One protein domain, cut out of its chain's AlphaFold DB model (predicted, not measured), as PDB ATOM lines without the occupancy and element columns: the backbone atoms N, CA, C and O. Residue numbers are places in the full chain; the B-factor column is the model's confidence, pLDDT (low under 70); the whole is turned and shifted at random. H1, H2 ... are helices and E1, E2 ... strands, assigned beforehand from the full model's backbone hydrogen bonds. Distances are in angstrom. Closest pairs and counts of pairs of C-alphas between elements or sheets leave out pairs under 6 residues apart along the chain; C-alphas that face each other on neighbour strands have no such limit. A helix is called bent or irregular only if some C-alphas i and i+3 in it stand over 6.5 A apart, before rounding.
ATOM      1  N   ARG A 137     -38.438  21.108 -45.041       69.44
ATOM      2  CA  ARG A 137     -39.096  22.229 -45.733       69.44
ATOM      3  C   ARG A 137     -39.849  23.145 -44.753       69.44
ATOM      4  O   ARG A 137     -41.041  23.374 -44.918       69.44
ATOM      5  N   ASP A 138     -39.160  23.650 -43.729       69.56
ATOM      6  CA  ASP A 138     -39.719  24.572 -42.721       69.56
ATOM      7  C   ASP A 138     -39.015  25.941 -42.772       69.56
ATOM      8  O   ASP A 138     -37.996  26.162 -42.119       69.56
ATOM      9  N   SER A 139     -39.567  26.884 -43.542       76.75
ATOM     10  CA  SER A 139     -39.081  28.272 -43.728       76.75
ATOM     11  C   SER A 139     -37.661  28.441 -44.320       76.75
ATOM     12  O   SER A 139     -37.398  29.428 -44.997       76.75
ATOM     13  N   PHE A 140     -36.764  27.471 -44.127       77.75
ATOM     14  CA  PHE A 140     -35.403  27.387 -44.650       77.75
ATOM     15  C   PHE A 140     -35.119  25.942 -45.081       77.75
ATOM     16  O   PHE A 140     -35.324  24.997 -44.319       77.75
ATOM     17  N   THR A 141     -34.643  25.761 -46.309       84.44
ATOM     18  CA  THR A 141     -34.371  24.445 -46.901       84.44
ATOM     19  C   THR A 141     -32.949  24.001 -46.551       84.44
ATOM     20  O   THR A 141     -32.007  24.403 -47.228       84.44
ATOM     21  N   MET A 142     -32.791  23.192 -45.500       86.31
ATOM     22  CA  MET A 142     -31.486  22.730 -44.989       86.31
ATOM     23  C   MET A 142     -31.545  21.284 -44.429       86.31
ATOM     24  O   MET A 142     -32.654  20.754 -44.247       86.31
ATOM     25  N   PRO A 143     -30.394  20.614 -44.199       89.50
ATOM     26  CA  PRO A 143     -30.298  19.250 -43.670       89.50
ATOM     27  C   PRO A 143     -30.886  19.106 -42.263       89.50
ATOM     28  O   PRO A 143     -30.935  20.064 -41.494       89.50
ATOM     29  N   LYS A 144     -31.276  17.882 -41.877       89.56
ATOM     30  CA  LYS A 144     -31.787  17.605 -40.518       89.56
ATOM     31  C   LYS A 144     -30.784  17.926 -39.415       89.56
ATOM     32  O   LYS A 144     -31.189  18.479 -38.395       89.56
ATOM     33  N   ALA A 145     -29.502  17.649 -39.644       91.00
ATOM     34  CA  ALA A 145     -28.439  17.941 -38.687       91.00
ATOM     35  C   ALA A 145     -28.421  19.423 -38.252       91.00
ATOM     36  O   ALA A 145     -28.215  19.719 -37.075       91.00
ATOM     37  N   ASP A 146     -28.718  20.368 -39.153       90.25
ATOM     38  CA  ASP A 146     -28.749  21.799 -38.818       90.25
ATOM     39  C   ASP A 146     -29.990  22.208 -38.014       90.25
ATOM     40  O   ASP A 146     -29.910  23.067 -37.132       90.25
ATOM     41  N   TYR A 147     -31.124  21.537 -38.223       91.88
ATOM     42  CA  TYR A 147     -32.292  21.687 -37.350       91.88
ATOM     43  C   TYR A 147     -32.020  21.178 -35.928       91.88
ATOM     44  O   TYR A 147     -32.444  21.808 -34.955       91.88
ATOM     45  N   GLU A 148     -31.278  20.078 -35.793       93.06
ATOM     46  CA  GLU A 148     -30.856  19.555 -34.492       93.06
ATOM     47  C   GLU A 148     -29.891  20.528 -33.797       93.06
ATOM     48  O   GLU A 148     -30.125  20.875 -32.635       93.06
ATOM     49  N   ARG A 149     -28.903  21.084 -34.521       93.44
ATOM     50  CA  ARG A 149     -28.014  22.160 -34.027       93.44
ATOM     51  C   ARG A 149     -28.803  23.373 -33.519       93.44
ATOM     52  O   ARG A 149     -28.548  23.838 -32.409       93.44
ATOM     53  N   ILE A 150     -29.810  23.841 -34.262       93.56
ATOM     54  CA  ILE A 150     -30.713  24.920 -33.819       93.56
ATOM     55  C   ILE A 150     -31.470  24.528 -32.542       93.56
ATOM     56  O   ILE A 150     -31.612  25.352 -31.639       93.56
ATOM     57  N   SER A 151     -31.937  23.281 -32.423       93.88
ATOM     58  CA  SER A 151     -32.636  22.822 -31.216       93.88
ATOM     59  C   SER A 151     -31.725  22.807 -29.979       93.88
ATOM     60  O   SER A 151     -32.155  23.229 -28.904       93.88
ATOM     61  N   VAL A 152     -30.454  22.417 -30.140       96.31
ATOM     62  CA  VAL A 152     -29.432  22.458 -29.082       96.31
ATOM     63  C   VAL A 152     -29.108  23.899 -28.693       96.31
ATOM     64  O   VAL A 152     -29.082  24.212 -27.507       96.31
ATOM     65  N   LEU A 153     -28.926  24.799 -29.664       95.88
ATOM     66  CA  LEU A 153     -28.682  26.220 -29.391       95.88
ATOM     67  C   LEU A 153     -29.845  26.864 -28.622       95.88
ATOM     68  O   LEU A 153     -29.609  27.563 -27.641       95.88
ATOM     69  N   LYS A 154     -31.101  26.560 -28.983       95.38
ATOM     70  CA  LYS A 154     -32.275  27.010 -28.215       95.38
ATOM     71  C   LYS A 154     -32.264  26.510 -26.765       95.38
ATOM     72  O   LYS A 154     -32.644  27.270 -25.881       95.38
ATOM     73  N   ARG A 155     -31.842  25.262 -26.512       96.19
ATOM     74  CA  ARG A 155     -31.708  24.719 -25.145       96.19
ATOM     75  C   ARG A 155     -30.628  25.456 -24.354       96.19
ATOM     76  O   ARG A 155     -30.925  25.922 -23.266       96.19
ATOM     77  N   LYS A 156     -29.454  25.692 -24.948       96.81
ATOM     78  CA  LYS A 156     -28.379  26.494 -24.332       96.81
ATOM     79  C   LYS A 156     -28.826  27.914 -23.967       96.81
ATOM     80  O   LYS A 156     -28.475  28.417 -22.907       96.81
ATOM     81  N   CYS A 157     -29.631  28.562 -24.812       96.19
ATOM     82  CA  CYS A 157     -30.212  29.865 -24.480       96.19
ATOM     83  C   CYS A 157     -31.208  29.777 -23.309       96.19
ATOM     84  O   CYS A 157     -31.172  30.636 -22.435       96.19
ATOM     85  N   LEU A 158     -32.048  28.735 -23.253       96.12
ATOM     86  CA  LEU A 158     -32.972  28.501 -22.134       96.12
ATOM     87  C   LEU A 158     -32.235  28.198 -20.819       96.12
ATOM     88  O   LEU A 158     -32.648  28.694 -19.775       96.12
ATOM     89  N   GLU A 159     -31.135  27.445 -20.868       95.81
ATOM     90  CA  GLU A 159     -30.227  27.203 -19.733       95.81
ATOM     91  C   GLU A 159     -29.592  28.514 -19.231       95.81
ATOM     92  O   GLU A 159     -29.452  28.712 -18.027       95.81
ATOM     93  N   ALA A 160     -29.302  29.454 -20.138       94.94
ATOM     94  CA  ALA A 160     -28.891  30.825 -19.822       94.94
ATOM     95  C   ALA A 160     -30.064  31.773 -19.459       94.94
ATOM     96  O   ALA A 160     -29.868  32.983 -19.361       94.94
ATOM     97  N   GLY A 161     -31.286  31.254 -19.284       95.69
ATOM     98  CA  GLY A 161     -32.475  32.024 -18.893       95.69
ATOM     99  C   GLY A 161     -33.184  32.790 -20.020       95.69
ATOM    100  O   GLY A 161     -34.150  33.503 -19.751       95.69
ATOM    101  N   VAL A 162     -32.760  32.648 -21.281       94.88
ATOM    102  CA  VAL A 162     -33.289  33.407 -22.429       94.88
ATOM    103  C   VAL A 162     -34.103  32.514 -23.373       94.88
ATOM    104  O   VAL A 162     -33.575  31.699 -24.132       94.88
ATOM    105  N   ALA A 163     -35.423  32.706 -23.384       92.75
ATOM    106  CA  ALA A 163     -36.330  31.994 -24.283       92.75
ATOM    107  C   ALA A 163     -36.325  32.593 -25.704       92.75
ATOM    108  O   ALA A 163     -37.034  33.557 -25.982       92.75
ATOM    109  N   VAL A 164     -35.558  31.988 -26.618       94.62
ATOM    110  CA  VAL A 164     -35.410  32.449 -28.015       94.62
ATOM    111  C   VAL A 164     -36.233  31.646 -29.033       94.62
ATOM    112  O   VAL A 164     -36.363  30.417 -28.953       94.62
ATOM    113  N   LYS A 165     -36.745  32.325 -30.065       93.81
ATOM    114  CA  LYS A 165     -37.380  31.714 -31.249       93.81
ATOM    115  C   LYS A 165     -36.351  31.392 -32.343       93.81
ATOM    116  O   LYS A 165     -35.268  31.968 -32.395       93.81
ATOM    117  N   LYS A 166     -36.716  30.510 -33.288       91.50
ATOM    118  CA  LYS A 166     -35.868  30.132 -34.445       91.50
ATOM    119  C   LYS A 166     -35.410  31.362 -35.246       91.50
ATOM    120  O   LYS A 166     -34.240  31.475 -35.582       91.50
ATOM    121  N   SER A 167     -36.321  32.300 -35.508       91.62
ATOM    122  CA  SER A 167     -36.042  33.537 -36.250       91.62
ATOM    123  C   SER A 167     -35.222  34.570 -35.468       91.62
ATOM    124  O   SER A 167     -34.651  35.468 -36.076       91.62
ATOM    125  N   GLU A 168     -35.164  34.488 -34.139       92.88
ATOM    126  CA  GLU A 168     -34.313  35.349 -33.304       92.88
ATOM    127  C   GLU A 168     -32.881  34.804 -33.285       92.88
ATOM    128  O   GLU A 168     -31.951  35.545 -33.590       92.88
ATOM    129  N   LEU A 169     -32.718  33.491 -33.074       94.25
ATOM    130  CA  LEU A 169     -31.418  32.812 -33.126       94.25
ATOM    131  C   LEU A 169     -30.701  33.032 -34.471       94.25
ATOM    132  O   LEU A 169     -29.511  33.329 -34.490       94.25
ATOM    133  N   LEU A 170     -31.423  32.925 -35.593       92.31
ATOM    134  CA  LEU A 170     -30.847  33.161 -36.923       92.31
ATOM    135  C   LEU A 170     -30.412  34.624 -37.121       92.31
ATOM    136  O   LEU A 170     -29.351  34.860 -37.687       92.31
ATOM    137  N   ARG A 171     -31.180  35.604 -36.621       92.56
ATOM    138  CA  ARG A 171     -30.810  37.032 -36.700       92.56
ATOM    139  C   ARG A 171     -29.588  37.360 -35.837       92.56
ATOM    140  O   ARG A 171     -28.691  38.044 -36.314       92.56
ATOM    141  N   ALA A 172     -29.516  36.820 -34.620       95.00
ATOM    142  CA  ALA A 172     -28.337  36.951 -33.760       95.00
ATOM    143  C   ALA A 172     -27.095  36.276 -34.375       95.00
ATOM    144  O   ALA A 172     -25.995  36.819 -34.311       95.00
ATOM    145  N   GLY A 173     -27.273  35.121 -35.030       94.94
ATOM    146  CA  GLY A 173     -26.204  34.441 -35.765       94.94
ATOM    147  C   GLY A 173     -25.632  35.279 -36.911       94.94
ATOM    148  O   GLY A 173     -24.417  35.314 -37.073       94.94
ATOM    149  N   LEU A 174     -26.475  35.996 -37.664       94.44
ATOM    150  CA  LEU A 174     -26.018  36.906 -38.724       94.44
ATOM    151  C   LEU A 174     -25.174  38.061 -38.164       94.44
ATOM    152  O   LEU A 174     -24.078  38.288 -38.661       94.44
ATOM    153  N   GLN A 175     -25.626  38.718 -37.090       95.12
ATOM    154  CA  GLN A 175     -24.873  39.801 -36.433       95.12
ATOM    155  C   GLN A 175     -23.513  39.321 -35.894       95.12
ATOM    156  O   GLN A 175     -22.508  40.019 -35.998       95.12
ATOM    157  N   LEU A 176     -23.449  38.095 -35.358       95.62
ATOM    158  CA  LEU A 176     -22.194  37.499 -34.891       95.62
ATOM    159  C   LEU A 176     -21.235  37.157 -36.045       95.62
ATOM    160  O   LEU A 176     -20.021  37.248 -35.871       95.62
ATOM    161  N   LEU A 177     -21.761  36.769 -37.212       93.81
ATOM    162  CA  LEU A 177     -20.963  36.517 -38.418       93.81
ATOM    163  C   LEU A 177     -20.457  37.814 -39.065       93.81
ATOM    164  O   LEU A 177     -19.340  37.825 -39.571       93.81
ATOM    165  N   GLU A 178     -21.236  38.894 -39.010       93.38
ATOM    166  CA  GLU A 178     -20.833  40.237 -39.450       93.38
ATOM    167  C   GLU A 178     -19.693  40.802 -38.585       93.38
ATOM    168  O   GLU A 178     -18.721  41.341 -39.107       93.38
ATOM    169  N   ALA A 179     -19.748  40.582 -37.268       94.75
ATOM    170  CA  ALA A 179     -18.671  40.938 -36.341       94.75
ATOM    171  C   ALA A 179     -17.432  40.011 -36.421       94.75
ATOM    172  O   ALA A 179     -16.430  40.254 -35.741       94.75
ATOM    173  N   ALA A 180     -17.475  38.927 -37.204       94.88
ATOM    174  CA  ALA A 180     -16.366  37.985 -37.325       94.88
ATOM    175  C   ALA A 180     -15.352  38.423 -38.394       94.88
ATOM    176  O   ALA A 180     -15.699  38.911 -39.465       94.88
ATOM    177  N   SER A 181     -14.063  38.170 -38.146       95.62
ATOM    178  CA  SER A 181     -13.016  38.462 -39.129       95.62
ATOM    179  C   SER A 181     -13.215  37.680 -40.435       95.62
ATOM    180  O   SER A 181     -13.538  36.489 -40.414       95.62
ATOM    181  N   ALA A 182     -12.934  38.315 -41.578       94.00
ATOM    182  CA  ALA A 182     -13.151  37.738 -42.911       94.00
ATOM    183  C   ALA A 182     -12.548  36.325 -43.087       94.00
ATOM    184  O   ALA A 182     -13.179  35.441 -43.663       94.00
ATOM    185  N   LYS A 183     -11.362  36.066 -42.509       95.69
ATOM    186  CA  LYS A 183     -10.720  34.738 -42.526       95.69
ATOM    187  C   LYS A 183     -11.533  33.669 -41.781       95.69
ATOM    188  O   LYS A 183     -11.583  32.527 -42.233       95.69
ATOM    189  N   ARG A 184     -12.178  34.017 -40.658       94.69
ATOM    190  CA  ARG A 184     -13.085  33.109 -39.931       94.69
ATOM    191  C   ARG A 184     -14.378  32.876 -40.702       94.69
ATOM    192  O   ARG A 184     -14.815  31.732 -40.764       94.69
ATOM    193  N   LEU A 185     -14.946  33.915 -41.314       93.62
ATOM    194  CA  LEU A 185     -16.151  33.793 -42.138       93.62
ATOM    195  C   LEU A 185     -15.917  32.858 -43.338       93.62
ATOM    196  O   LEU A 185     -16.674  31.909 -43.530       93.62
ATOM    197  N   ALA A 186     -14.825  33.055 -44.083       93.06
ATOM    198  CA  ALA A 186     -14.460  32.200 -45.213       93.06
ATOM    199  C   ALA A 186     -14.243  30.732 -44.794       93.06
ATOM    200  O   ALA A 186     -14.779  29.824 -45.429       93.06
ATOM    201  N   ALA A 187     -13.519  30.494 -43.694       93.75
ATOM    202  CA  ALA A 187     -13.310  29.147 -43.160       93.75
ATOM    203  C   ALA A 187     -14.620  28.484 -42.687       93.75
ATOM    204  O   ALA A 187     -14.815  27.290 -42.907       93.75
ATOM    205  N   ALA A 188     -15.530  29.250 -42.077       91.44
ATOM    206  CA  ALA A 188     -16.836  28.753 -41.653       91.44
ATOM    207  C   ALA A 188     -17.716  28.365 -42.850       91.44
ATOM    208  O   ALA A 188     -18.334  27.304 -42.818       91.44
ATOM    209  N   ILE A 189     -17.734  29.173 -43.918       91.25
ATOM    210  CA  ILE A 189     -18.485  28.878 -45.151       91.25
ATOM    211  C   ILE A 189     -17.911  27.643 -45.859       91.25
ATOM    212  O   ILE A 189     -18.675  26.770 -46.265       91.25
ATOM    213  N   ALA A 190     -16.583  27.521 -45.954       91.50
ATOM    214  CA  ALA A 190     -15.919  26.376 -46.584       91.50
ATOM    215  C   ALA A 190     -16.183  25.032 -45.871       91.50
ATOM    216  O   ALA A 190     -16.050  23.975 -46.484       91.50
ATOM    217  N   ALA A 191     -16.567  25.061 -44.589       90.00
ATOM    218  CA  ALA A 191     -16.921  23.878 -43.808       90.00
ATOM    219  C   ALA A 191     -18.399  23.444 -43.945       90.00
ATOM    220  O   ALA A 191     -18.783  22.418 -43.376       90.00
ATOM    221  N   LEU A 192     -19.244  24.205 -44.652       87.69
ATOM    222  CA  LEU A 192     -20.662  23.876 -44.843       87.69
ATOM    223  C   LEU A 192     -20.875  22.932 -46.035       87.69
ATOM    224  O   LEU A 192     -20.302  23.109 -47.107       87.69
TER     225      LEU A 192
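Overview. This is residues 137 to 192 of the 204 residues of an uncharacterized protein of Paraburkholderia sp. 7MH5 (UniProt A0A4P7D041). An open, angular frame of three helices: the longest, H1, is one side, H2 starts beside the middle of H1 and runs away from it about perpendicular, and H3 folds back from the far end of H2 without reaching H1. Beyond the first residues of H1, a short strand, E1, makes a small folded end with residues 137 to 138, which pair with it, and E1 itself stays apart from H2 and from H3. The printed part has 56 residues with one named strand and three named helices, in the order E1, H1, H2, H3, and its class is mostly helix, with helices holding 38 and the strand 3 of the 41 residues in named elements. It is only just loose, close to compact, with a radius of gyration of the C-alphas of 12.6 A, and the C-alphas span 32 by 27 by 16 A along their three main axes.

Along the chain. Find C-alpha 144 at (-31.787, 17.605, -40.518); from there H1, residues 144 to 159, runs 22.9 A to C-alpha 159 at (-30.227, 27.203, -19.733), with z rising toward its end. Go on to C-alpha 166 at (-35.868, 30.132, -34.445), where H2, residues 166 to 178, begins; it is 18.8 A from first to last C-alpha, and x rises along it. H3, residues 182 to 190, is 12.3 A long and ends at C-alpha 190 at (-15.919, 26.376, -46.584). Now turn back to Phe 140, where E1, residues 140 to 142, begins; it is 6.1 A long. None of the three helices is bent or irregular.

Arrangement. Start from H1 and look at Ile 150, where H2 comes closest. H1 and H2 touch, with 4 pairs of C-alphas within 8 A, and the closest C-alphas are those of Ile 150 and Lys 166, 7.4 A apart. H1 touches H2 with residues 150 to 154 alone, and H2 touches H1 with residues 166 to 169 alone. Their lines stand at 88 degrees, about perpendicular. At the other end of H2, look at Leu 177: its C-alpha and that of Leu 185 in H3 are the closest of these two helices, 6.7 A apart. H2 and H3 are close but not clearly touching, with 1 pair of C-alphas within 8 A. They run opposite ways at a steep tilt of 49 degrees. H1 and H3 are apart. E1 and H1 meet only through their link, and E1 is apart from H2 and from H3. E1 pairs with no named strand, but residues 137 to 138 pair antiparallel with residues 140 to 141 of E1. In the backbones of H1 and H3, every O i to N i+4 pair is within hydrogen-bond range; in H2, 8 of 9 are.

Size, cuts and confidence. The two C-alphas farthest apart in the domain are those of Gly 161 and Ala 190, at 32.8 A, while the first and last printed C-alphas, of Arg 137 and Leu 192, are 18.5 A apart. The printed part has no cut. The links from E1 to H1, through Pro 143, and from H2 to H3, with 3 residues, are tight, and the link from H1 to H2, with 6 residues, is short; no link is long. Three stretches stand free: residues 140 to 146, residues 171 to 176 and residues 178 to 184. The mean pLDDT of the printed part is 91.9, and residues 137 to 138 of the model are under 70.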